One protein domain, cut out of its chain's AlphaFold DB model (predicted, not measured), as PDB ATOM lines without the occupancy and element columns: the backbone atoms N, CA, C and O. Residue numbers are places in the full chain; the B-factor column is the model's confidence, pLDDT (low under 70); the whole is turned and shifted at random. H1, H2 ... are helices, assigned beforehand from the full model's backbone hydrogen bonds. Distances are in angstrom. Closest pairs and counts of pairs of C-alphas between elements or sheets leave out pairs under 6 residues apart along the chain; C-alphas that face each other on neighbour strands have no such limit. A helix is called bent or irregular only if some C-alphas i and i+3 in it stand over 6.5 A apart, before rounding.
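AT A GLANCE: This is residues 4 to 86 of the 228 residues of the protein "Membrane protein related to metalloendopeptidase" of Magnetospirillum sp. UT-4 (UniProt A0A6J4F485). One long helix, H4, sticks out as a free arm, and at the other end of the structure lies a small head, a hairpin of two helices, H1 and H2; the short helix H3 makes the corner between the hairpin and the arm, in an open hook. H4 touches no helix, and the arm makes most of the length. The printed part has 83 residues with four named helices, in the order H1, H2, H3, H4, and no named strand; the class is all helix. The whole is extended, with a radius of gyration of the C-alphas of 18.4 A, and spans 58 by 29 by 22 A along its three main axes.

IN THESE COORDINATES: H4, the longest helix, holds residues 53 to 83 and measures 44.4 A from first to last C-alpha, from C-alpha 53 at (102.119, 30.457, -107.823) to C-alpha 83 at (69.201, 42.888, -134.941). H3, before it, holds residues 39 to 48 and measures 14.0 A. H2 holds residues 18 to 33 and measures 22.4 A. H1 holds residues 4 to 13, 14.2 A, and begins with C-alpha 4 at (84.868, 37.408, -100.237). No helix is bent or irregular.

HOW THE PARTS SIT: H4 is apart from H1, from H2 and from H3. H3 and H2 touch only at the corner by their link, and only just, with 3 pairs of C-alphas within 8 A. H2 does so with residues 29 to 33 alone; the closest C-alphas are those of Lys 29 and Phe 39, 6.0 A apart. The lines of H2 and H3 are about perpendicular, at 76 degrees. H1 and H2 are a helical hairpin and touch, with 18 pairs of C-alphas within 8 A. Their closest C-alphas are those of Ala 13 and Ala 21, 4.0 A apart. They run opposite ways at a shallow tilt of 33 degrees, only just short of steep. H1 and H3 are apart. In H1, H2 and H3 every O i to N i+4 pair is within hydrogen-bond range; in H4 26 of 27 are.

THE WHOLE: The two C-alphas farthest apart are those of Glu 41 and Thr 86, 58.8 A. Residues 43 to 86 stand free, of which 43 to 48 belong to H3 and 53 to 83 to H4. The printed part has no cut. The links H1 to H2, H2 to H3 and H3 to H4 are tight. The mean pLDDT of the printed part is 71.3, and 44 residues are under 70, among them residues 4 to 16, 39 to 56 and 83 to 86; the mean for H4 is 81.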
ATOM      1  N   GLN A   4      85.236  36.923 -98.907       57.94
ATOM      2  CA  GLN A   4      84.868  37.408-100.237       57.94
ATOM      3  C   GLN A   4      84.737  38.936-100.297       57.94
ATOM      4  O   GLN A   4      85.144  39.555-101.280       57.94
ATOM      5  N   LYS A   5      84.216  39.576 -99.240       68.56
ATOM      6  CA  LYS A   5      84.143  41.044 -99.163       68.56
ATOM      7  C   LYS A   5      85.523  41.665 -98.994       68.56
ATOM      8  O   LYS A   5      85.803  42.670 -99.640       68.56
ATOM      9  N   LEU A   6      86.388  41.063 -98.177       66.25
ATOM     10  CA  LEU A   6      87.762  41.542 -98.014       66.25
ATOM     11  C   LEU A   6      88.559  41.391 -99.320       66.25
ATOM     12  O   LEU A   6      89.173  42.358 -99.762       66.25
ATOM     13  N   ALA A   7      88.480  40.230 -99.979       59.19
ATOM     14  CA  ALA A   7      89.143  39.972-101.258       59.19
ATOM     15  C   ALA A   7      88.681  40.939-102.357       59.19
ATOM     16  O   ALA A   7      89.499  41.481-103.092       59.19
ATOM     17  N   LYS A   8      87.378  41.237-102.423       67.69
ATOM     18  CA  LYS A   8      86.825  42.203-103.381       67.69
ATOM     19  C   LYS A   8      87.326  43.627-103.135       67.69
ATOM     20  O   LYS A   8      87.645  44.332-104.086       67.69
ATOM     21  N   VAL A   9      87.401  44.053-101.875       67.19
ATOM     22  CA  VAL A   9      87.916  45.384-101.517       67.19
ATOM     23  C   VAL A   9      89.425  45.476-101.779       67.19
ATOM     24  O   VAL A   9      89.884  46.500-102.267       67.19
ATOM     25  N   LEU A  10      90.192  44.407-101.544       65.88
ATOM     26  CA  LEU A  10      91.621  44.358-101.876       65.88
ATOM     27  C   LEU A  10      91.878  44.307-103.392       65.88
ATOM     28  O   LEU A  10      92.783  44.980-103.870       65.88
ATOM     29  N   ALA A  11      91.049  43.609-104.170       59.81
ATOM     30  CA  ALA A  11      91.125  43.628-105.633       59.81
ATOM     31  C   ALA A  11      90.817  45.023-106.211       59.81
ATOM     32  O   ALA A  11      91.440  45.448-107.178       59.81
ATOM     33  N   LEU A  12      89.905  45.773-105.582       64.56
ATOM     34  CA  LEU A  12      89.658  47.187-105.892       64.56
ATOM     35  C   LEU A  12      90.827  48.105-105.495       64.56
ATOM     36  O   LEU A  12      90.984  49.169-106.086       64.56
ATOM     37  N   ALA A  13      91.662  47.702-104.531       58.91
ATOM     38  CA  ALA A  13      92.881  48.425-104.178       58.91
ATOM     39  C   ALA A  13      94.005  48.278-105.219       58.91
ATOM     40  O   ALA A  13      94.910  49.105-105.235       58.91
ATOM     41  N   ALA A  14      93.928  47.278-106.104       58.00
ATOM     42  CA  ALA A  14      94.820  47.114-107.256       58.00
ATOM     43  C   ALA A  14      94.344  47.892-108.507       58.00
ATOM     44  O   ALA A  14      94.827  47.645-109.609       58.00
ATOM     45  N   SER A  15      93.368  48.795-108.353       63.69
ATOM     46  CA  SER A  15      92.872  49.676-109.416       63.69
ATOM     47  C   SER A  15      93.895  50.764-109.763       63.69
ATOM     48  O   SER A  15      94.489  51.357-108.864       63.69
ATOM     49  N   ASP A  16      94.031  51.098-111.052       61.34
ATOM     50  CA  ASP A  16      94.913  52.168-111.563       61.34
ATOM     51  C   ASP A  16      94.500  53.583-111.092       61.34
ATOM     52  O   ASP A  16      95.209  54.564-111.318       61.34
ATOM     53  N   ASN A  17      93.341  53.711-110.435       70.81
ATOM     54  CA  ASN A  17      92.860  54.957-109.848       70.81
ATOM     55  C   ASN A  17      93.278  55.067-108.373       70.81
ATOM     56  O   ASN A  17      92.659  54.486-107.478       70.81
ATOM     57  N   GLU A  18      94.295  55.890-108.117       64.25
ATOM     58  CA  GLU A  18      94.924  56.075-106.804       64.25
ATOM     59  C   GLU A  18      93.926  56.500-105.705       64.25
ATOM     60  O   GLU A  18      94.024  56.075-104.552       64.25
ATOM     61  N   SER A  19      92.897  57.278-106.056       69.81
ATOM     62  CA  SER A  19      91.874  57.735-105.102       69.81
ATOM     63  C   SER A  19      90.919  56.618-104.652       69.81
ATOM     64  O   SER A  19      90.576  56.527-103.467       69.81
ATOM     65  N   GLU A  20      90.537  55.730-105.571       69.06
ATOM     66  CA  GLU A  20      89.707  54.554-105.292       69.06
ATOM     67  C   GLU A  20      90.507  53.484-104.555       69.06
ATOM     68  O   GLU A  20      90.010  52.909-103.582       69.06
ATOM     69  N   ALA A  21      91.770  53.296-104.944       66.56
ATOM     70  CA  ALA A  21      92.681  52.375-104.285       66.56
ATOM     71  C   ALA A  21      92.888  52.750-102.809       66.56
ATOM     72  O   ALA A  21      92.742  51.913-101.914       66.56
ATOM     73  N   LEU A  22      93.112  54.036-102.518       72.56
ATOM     74  CA  LEU A  22      93.244  54.533-101.144       72.56
ATOM     75  C   LEU A  22      91.950  54.393-100.331       72.56
ATOM     76  O   LEU A  22      91.999  54.079 -99.137       72.56
ATOM     77  N   HIS A  23      90.781  54.615-100.940       75.50
ATOM     78  CA  HIS A  23      89.499  54.425-100.259       75.50
ATOM     79  C   HIS A  23      89.244  52.942 -99.936       75.50
ATOM     80  O   HIS A  23      88.815  52.602 -98.826       75.50
ATOM     81  N   ALA A  24      89.559  52.050-100.874       72.94
ATOM     82  CA  ALA A  24      89.455  50.610-100.697       72.94
ATOM     83  C   ALA A  24      90.395  50.109 -99.586       72.94
ATOM     84  O   ALA A  24      89.943  49.412 -98.676       72.94
ATOM     85  N   LEU A  25      91.650  50.571 -99.554       71.62
ATOM     86  CA  LEU A  25      92.614  50.239 -98.496       71.62
ATOM     87  C   LEU A  25      92.152  50.694 -97.106       71.62
ATOM     88  O   LEU A  25      92.230  49.931 -96.142       71.62
ATOM     89  N   ARG A  26      91.598  51.909 -96.981       78.88
ATOM     90  CA  ARG A  26      91.035  52.394 -95.703       78.88
ATOM     91  C   ARG A  26      89.844  51.559 -95.242       78.88
ATOM     92  O   ARG A  26      89.667  51.345 -94.044       78.88
ATOM     93  N   THR A  27      89.031  51.090 -96.184       75.62
ATOM     94  CA  THR A  27      87.859  50.257 -95.894       75.62
ATOM     95  C   THR A  27      88.279  48.847 -95.476       75.62
ATOM     96  O   THR A  27      87.767  48.332 -94.484       75.62
ATOM     97  N   ALA A  28      89.269  48.259 -96.153       69.94
ATOM     98  CA  ALA A  28      89.862  46.978 -95.777       69.94
ATOM     99  C   ALA A  28      90.504  47.035 -94.382       69.94
ATOM    100  O   ALA A  28      90.252  46.153 -93.563       69.94
ATOM    101  N   LYS A  29      91.245  48.109 -94.074       72.81
ATOM    102  CA  LYS A  29      91.823  48.337 -92.742       72.81
ATOM    103  C   LYS A  29      90.751  48.367 -91.648       72.81
ATOM    104  O   LYS A  29      90.854  47.623 -90.683       72.81
ATOM    105  N   ARG A  30      89.670  49.137 -91.829       77.44
ATOM    106  CA  ARG A  30      88.558  49.194 -90.857       77.44
ATOM    107  C   ARG A  30      87.881  47.840 -90.637       77.44
ATOM    108  O   ARG A  30      87.474  47.533 -89.521       77.44
ATOM    109  N   LEU A  31      87.738  47.042 -91.695       73.88
ATOM    110  CA  LEU A  31      87.144  45.707 -91.603       73.88
ATOM    111  C   LEU A  31      88.047  44.721 -90.848       73.88
ATOM    112  O   LEU A  31      87.529  43.862 -90.137       73.88
ATOM    113  N   LEU A  32      89.367  44.861 -90.980       69.94
ATOM    114  CA  LEU A  32      90.367  44.050 -90.281       69.94
ATOM    115  C   LEU A  32      90.518  44.454 -88.806       69.94
ATOM    116  O   LEU A  32      90.450  43.584 -87.936       69.94
ATOM    117  N   ASP A  33      90.559  45.760 -88.520       75.00
ATOM    118  CA  ASP A  33      90.586  46.306 -87.155       75.00
ATOM    119  C   ASP A  33      89.347  45.855 -86.352       75.00
ATOM    120  O   ASP A  33      89.453  45.455 -85.193       75.00
ATOM    121  N   GLY A  34      88.167  45.828 -86.989       71.94
ATOM    122  CA  GLY A  34      86.919  45.352 -86.377       71.94
ATOM    123  C   GLY A  34      86.894  43.857 -86.024       71.94
ATOM    124  O   GLY A  34      85.995  43.423 -85.309       71.94
ATOM    125  N   HIS A  35      87.864  43.073 -86.502       66.88
ATOM    126  CA  HIS A  35      87.994  41.638 -86.225       66.88
ATOM    127  C   HIS A  35      89.284  41.291 -85.458       66.88
ATOM    128  O   HIS A  35      89.608  40.113 -85.322       66.88
ATOM    129  N   GLY A  36      90.003  42.297 -84.941       64.19
ATOM    130  CA  GLY A  36      91.197  42.110 -84.112       64.19
ATOM    131  C   GLY A  36      92.438  41.615 -84.863       64.19
ATOM    132  O   GLY A  36      93.343  41.081 -84.227       64.19
ATOM    133  N   ALA A  37      92.488  41.765 -86.191       66.88
ATOM    134  CA  ALA A  37      93.627  41.364 -87.017       66.88
ATOM    135  C   ALA A  37      94.388  42.598 -87.529       66.88
ATOM    136  O   ALA A  37      93.783  43.489 -88.124       66.88
ATOM    137  N   ASP A  38      95.709  42.643 -87.330       70.56
ATOM    138  CA  ASP A  38      96.540  43.764 -87.781       70.56
ATOM    139  C   ASP A  38      96.814  43.662 -89.291       70.56
ATOM    140  O   ASP A  38      97.478  42.737 -89.770       70.56
ATOM    141  N   PHE A  39      96.300  44.634 -90.053       63.88
ATOM    142  CA  PHE A  39      96.500  44.756 -91.501       63.88
ATOM    143  C   PHE A  39      97.987  44.715 -91.890       63.88
ATOM    144  O   PHE A  39      98.338  44.158 -92.932       63.88
ATOM    145  N   VAL A  40      98.868  45.292 -91.065       67.06
ATOM    146  CA  VAL A  40     100.311  45.373 -91.338       67.06
ATOM    147  C   VAL A  40     100.987  44.020 -91.122       67.06
ATOM    148  O   VAL A  40     101.832  43.623 -91.918       67.06
ATOM    149  N   GLU A  41     100.586  43.270 -90.096       66.50
ATOM    150  CA  GLU A  41     101.119  41.926 -89.857       66.50
ATOM    151  C   GLU A  41     100.637  40.935 -90.930       66.50
ATOM    152  O   GLU A  41     101.397  40.088 -91.392       66.50
ATOM    153  N   LEU A  42      99.391  41.080 -91.386       64.62
ATOM    154  CA  LEU A  42      98.786  40.216 -92.400       64.62
ATOM    155  C   LEU A  42      99.358  40.483 -93.800       64.62
ATOM    156  O   LEU A  42      99.662  39.541 -94.525       64.62
ATOM    157  N   SER A  43      99.588  41.752 -94.150       63.66
ATOM    158  CA  SER A  43     100.294  42.130 -95.385       63.66
ATOM    159  C   SER A  43     101.776  41.750 -95.353       63.66
ATOM    160  O   SER A  43     102.304  41.307 -96.369       63.66
ATOM    161  N   ARG A  44     102.434  41.824 -94.189       66.06
ATOM    162  CA  ARG A  44     103.799  41.318 -94.004       66.06
ATOM    163  C   ARG A  44     103.873  39.799 -94.160       66.06
ATOM    164  O   ARG A  44     104.738  39.327 -94.883       66.06
ATOM    165  N   ARG A  45     102.943  39.043 -93.566       63.84
ATOM    166  CA  ARG A  45     102.853  37.583 -93.749       63.84
ATOM    167  C   ARG A  45     102.558  37.204 -95.194       63.84
ATOM    168  O   ARG A  45     103.155  36.250 -95.661       63.84
ATOM    169  N   LEU A  46     101.710  37.956 -95.897       63.91
ATOM    170  CA  LEU A  46     101.408  37.739 -97.316       63.91
ATOM    171  C   LEU A  46     102.590  38.095 -98.239       63.91
ATOM    172  O   LEU A  46     102.726  37.514 -99.305       63.91
ATOM    173  N   ALA A  47     103.442  39.043 -97.842       62.31
ATOM    174  CA  ALA A  47     104.668  39.381 -98.565       62.31
ATOM    175  C   ALA A  47     105.831  38.416 -98.249       62.31
ATOM    176  O   ALA A  47     106.663  38.158 -99.116       62.31
ATOM    177  N   GLU A  48     105.894  37.880 -97.024       58.62
ATOM    178  CA  GLU A  48     106.870  36.866 -96.591       58.62
ATOM    179  C   GLU A  48     106.490  35.456 -97.088       58.62
ATOM    180  O   GLU A  48     107.368  34.667 -97.439       58.62
ATOM    181  N   SER A  49     105.193  35.147 -97.199       53.75
ATOM    182  CA  SER A  49     104.679  34.011 -97.963       53.75
ATOM    183  C   SER A  49     104.611  34.411 -99.436       53.75
ATOM    184  O   SER A  49     103.570  34.857 -99.913       53.75
ATOM    185  N   GLY A  50     105.728  34.302-100.161       56.50
ATOM    186  CA  GLY A  50     105.732  34.488-101.618       56.50
ATOM    187  C   GLY A  50     104.546  33.764-102.287       56.50
ATOM    188  O   GLY A  50     104.067  32.763-101.743       56.50
ATOM    189  N   PRO A  51     104.032  34.275-103.421       54.50
ATOM    190  CA  PRO A  51     102.732  33.870-103.948       54.50
ATOM    191  C   PRO A  51     102.650  32.343-104.101       54.50
ATOM    192  O   PRO A  51     103.595  31.750-104.631       54.50
ATOM    193  N   PRO A  52     101.554  31.682-103.669       55.16
ATOM    194  CA  PRO A  52     101.278  30.318-104.092       55.16
ATOM    195  C   PRO A  52     101.018  30.382-105.598       55.16
ATOM    196  O   PRO A  52      99.910  30.682-106.035       55.16
ATOM    197  N   SER A  53     102.068  30.165-106.388       59.06
ATOM    198  CA  SER A  53     102.119  30.457-107.823       59.06
ATOM    199  C   SER A  53     100.972  29.836-108.629       59.06
ATOM    200  O   SER A  53     100.601  30.381-109.655       59.06
ATOM    201  N   GLY A  54     100.346  28.759-108.141       58.88
ATOM    202  CA  GLY A  54      99.198  28.127-108.799       58.88
ATOM    203  C   GLY A  54      97.821  28.740-108.498       58.88
ATOM    204  O   GLY A  54      96.935  28.658-109.342       58.88
ATOM    205  N   GLU A  55      97.599  29.357-107.330       58.09
ATOM    206  CA  GLU A  55      96.291  29.974-107.024       58.09
ATOM    207  C   GLU A  55      96.153  31.340-107.695       58.09
ATOM    208  O   GLU A  55      95.068  31.696-108.149       58.09
ATOM    209  N   THR A  56      97.254  32.087-107.806       65.06
ATOM    210  CA  THR A  56      97.285  33.364-108.525       65.06
ATOM    211  C   THR A  56      97.082  33.166-110.025       65.06
ATOM    212  O   THR A  56      96.264  33.869-110.605       65.06
ATOM    213  N   GLU A  57      97.722  32.157-110.625       71.25
ATOM    214  CA  GLU A  57      97.528  31.795-112.037       71.25
ATOM    215  C   GLU A  57      96.085  31.336-112.314       71.25
ATOM    216  O   GLU A  57      95.450  31.822-113.245       71.25
ATOM    217  N   ALA A  58      95.502  30.491-111.454       70.62
ATOM    218  CA  ALA A  58      94.110  30.055-111.608       70.62
ATOM    219  C   ALA A  58      93.096  31.212-111.475       70.62
ATOM    220  O   ALA A  58      92.056  31.222-112.138       70.62
ATOM    221  N   LEU A  59      93.384  32.197-110.618       71.38
ATOM    222  CA  LEU A  59      92.591  33.423-110.510       71.38
ATOM    223  C   LEU A  59      92.752  34.317-111.745       71.38
ATOM    224  O   LEU A  59      91.767  34.903-112.194       71.38
ATOM    225  N   GLU A  60      93.958  34.422-112.297       77.00
ATOM    226  CA  GLU A  60      94.229  35.175-113.523       77.00
ATOM    227  C   GLU A  60      93.502  34.570-114.731       77.00
ATOM    228  O   GLU A  60      92.838  35.313-115.463       77.00
ATOM    229  N   ASP A  61      93.518  33.243-114.870       83.94
ATOM    230  CA  ASP A  61      92.777  32.513-115.903       83.94
ATOM    231  C   ASP A  61      91.261  32.724-115.760       83.94
ATOM    232  O   ASP A  61      90.585  33.109-116.717       83.94
ATOM    233  N   ALA A  62      90.716  32.600-114.545       78.06
ATOM    234  CA  ALA A  62      89.293  32.841-114.298       78.06
ATOM    235  C   ALA A  62      88.879  34.298-114.589       78.06
ATOM    236  O   ALA A  62      87.793  34.561-115.115       78.06
ATOM    237  N   VAL A  63      89.738  35.271-114.271       86.44
ATOM    238  CA  VAL A  63      89.506  36.686-114.604       86.44
ATOM    239  C   VAL A  63      89.570  36.910-116.116       86.44
ATOM    240  O   VAL A  63      88.802  37.720-116.646       86.44
ATOM    241  N   PHE A  64      90.458  36.212-116.822       90.50
ATOM    242  CA  PHE A  64      90.557  36.269-118.275       90.50
ATOM    243  C   PHE A  64      89.306  35.695-118.955       90.50
ATOM    244  O   PHE A  64      88.729  36.356-119.826       90.50
ATOM    245  N   ASP A  65      88.823  34.543-118.493       91.62
ATOM    246  CA  ASP A  65      87.595  33.912-118.981       91.62
ATOM    247  C   ASP A  65      86.371  34.802-118.749       91.62
ATOM    248  O   ASP A  65      85.630  35.095-119.690       91.62
ATOM    249  N   LEU A  66      86.216  35.354-117.540       90.56
ATOM    250  CA  LEU A  66      85.133  36.295-117.230       90.56
ATOM    251  C   LEU A  66      85.201  37.565-118.088       90.56
ATOM    252  O   LEU A  66      84.172  38.090-118.520       90.56
ATOM    253  N   ARG A  67      86.400  38.085-118.377       91.50
ATOM    254  CA  ARG A  67      86.565  39.238-119.279       91.50
ATOM    255  C   ARG A  67      86.155  38.898-120.709       91.50
ATOM    256  O   ARG A  67      85.544  39.743-121.371       91.50
ATOM    257  N   ASN A  68      86.468  37.696-121.181       92.25
ATOM    258  CA  ASN A  68      86.055  37.233-122.501       92.25
ATOM    259  C   ASN A  68      84.544  37.012-122.575       92.25
ATOM    260  O   ASN A  68      83.924  37.451-123.543       92.25
ATOM    261  N   GLU A  69      83.934  36.445-121.538       93.12
ATOM    262  CA  GLU A  69      82.485  36.270-121.451       93.12
ATOM    263  C   GLU A  69      81.758  37.620-121.415       93.12
ATOM    264  O   GLU A  69      80.812  37.836-122.168       93.12
ATOM    265  N   ILE A  70      82.254  38.597-120.648       91.31
ATOM    266  CA  ILE A  70      81.701  39.961-120.648       91.31
ATOM    267  C   ILE A  70      81.820  40.606-122.035       91.31
ATOM    268  O   ILE A  70      80.888  41.281-122.475       91.31
ATOM    269  N   ARG A  71      82.942  40.422-122.744       93.81
ATOM    270  CA  ARG A  71      83.086  40.916-124.126       93.81
ATOM    271  C   ARG A  71      82.102  40.226-125.068       93.81
ATOM    272  O   ARG A  71      81.481  40.918-125.872       93.81
ATOM    273  N   HIS A  72      81.930  38.911-124.942       92.50
ATOM    274  CA  HIS A  72      80.980  38.139-125.737       92.50
ATOM    275  C   HIS A  72      79.544  38.600-125.484       92.50
ATOM    276  O   HIS A  72      78.857  38.986-126.422       92.50
ATOM    277  N   LEU A  73      79.118  38.667-124.220       92.62
ATOM    278  CA  LEU A  73      77.783  39.119-123.832       92.62
ATOM    279  C   LEU A  73      77.522  40.565-124.253       92.62
ATOM    280  O   LEU A  73      76.416  40.884-124.669       92.62
ATOM    281  N   ARG A  74      78.523  41.454-124.196       90.75
ATOM    282  CA  ARG A  74      78.387  42.822-124.724       90.75
ATOM    283  C   ARG A  74      78.223  42.832-126.239       90.75
ATOM    284  O   ARG A  74      77.356  43.545-126.730       90.75
ATOM    285  N   ALA A  75      79.016  42.048-126.966       87.62
ATOM    286  CA  ALA A  75      78.892  41.927-128.415       87.62
ATOM    287  C   ALA A  75      77.550  41.299-128.818       87.62
ATOM    288  O   ALA A  75      76.947  41.717-129.798       87.62
ATOM    289  N   GLU A  76      77.054  40.331-128.052       87.62
ATOM    290  CA  GLU A  76      75.753  39.704-128.256       87.62
ATOM    291  C   GLU A  76      74.606  40.662-127.927       87.62
ATOM    292  O   GLU A  76      73.680  40.790-128.718       87.62
ATOM    293  N   ASN A  77      74.687  41.416-126.830       84.38
ATOM    294  CA  ASN A  77      73.698  42.443-126.494       84.38
ATOM    295  C   ASN A  77      73.652  43.540-127.565       84.38
ATOM    296  O   ASN A  77      72.578  43.970-127.977       84.38
ATOM    297  N   GLU A  78      74.817  43.942-128.070       85.75
ATOM    298  CA  GLU A  78      74.928  44.904-129.159       85.75
ATOM    299  C   GLU A  78      74.388  44.328-130.477       85.75
ATOM    300  O   GLU A  78      73.622  44.992-131.169       85.75
ATOM    301  N   ARG A  79      74.663  43.055-130.784       81.88
ATOM    302  CA  ARG A  79      74.044  42.350-131.919       81.88
ATOM    303  C   ARG A  79      72.534  42.229-131.775       81.88
ATOM    304  O   ARG A  79      71.838  42.374-132.768       81.88
ATOM    305  N   LEU A  80      72.007  41.990-130.577       79.38
ATOM    306  CA  LEU A  80      70.565  41.942-130.323       79.38
ATOM    307  C   LEU A  80      69.931  43.331-130.451       79.38
ATOM    308  O   LEU A  80      68.823  43.453-130.968       79.38
ATOM    309  N   ARG A  81      70.642  44.388-130.047       76.38
ATOM    310  CA  ARG A  81      70.233  45.780-130.279       76.38
ATOM    311  C   ARG A  81      70.235  46.146-131.760       76.38
ATOM    312  O   ARG A  81      69.302  46.795-132.206       76.38
ATOM    313  N   GLN A  82      71.230  45.698-132.517       72.88
ATOM    314  CA  GLN A  82      71.341  45.951-133.957       72.88
ATOM    315  C   GLN A  82      70.395  45.068-134.787       72.88
ATOM    316  O   GLN A  82      69.834  45.527-135.775       72.88
ATOM    317  N   GLY A  83      70.180  43.817-134.369       60.19
ATOM    318  CA  GLY A  83      69.201  42.888-134.941       60.19
ATOM    319  C   GLY A  83      67.763  43.309-134.646       60.19
ATOM    320  O   GLY A  83      66.868  43.080-135.454       60.19
ATOM    321  N   ARG A  84      67.551  44.042-133.548       56.84
ATOM    322  CA  ARG A  84      66.384  44.899-133.341       56.84
ATOM    323  C   ARG A  84      66.593  46.219-134.086       56.84
ATOM    324  O   ARG A  84      66.577  47.283-133.477       56.84
ATOM    325  N   ALA A  85      66.817  46.147-135.395       51.72
ATOM    326  CA  ALA A  85      66.922  47.326-136.236       51.72
ATOM    327  C   ALA A  85      65.659  48.177-136.039       51.72
ATOM    328  O   ALA A  85      64.570  47.828-136.496       51.72
ATOM    329  N   THR A  86      65.794  49.293-135.326       55.00
ATOM    330  CA  THR A  86      64.834  50.386-135.406       55.00
ATOM    331  C   THR A  86      64.968  50.925-136.818       55.00
ATOM    332  O   THR A  86      65.967  51.565-137.149       55.00
TER     333      THR A  86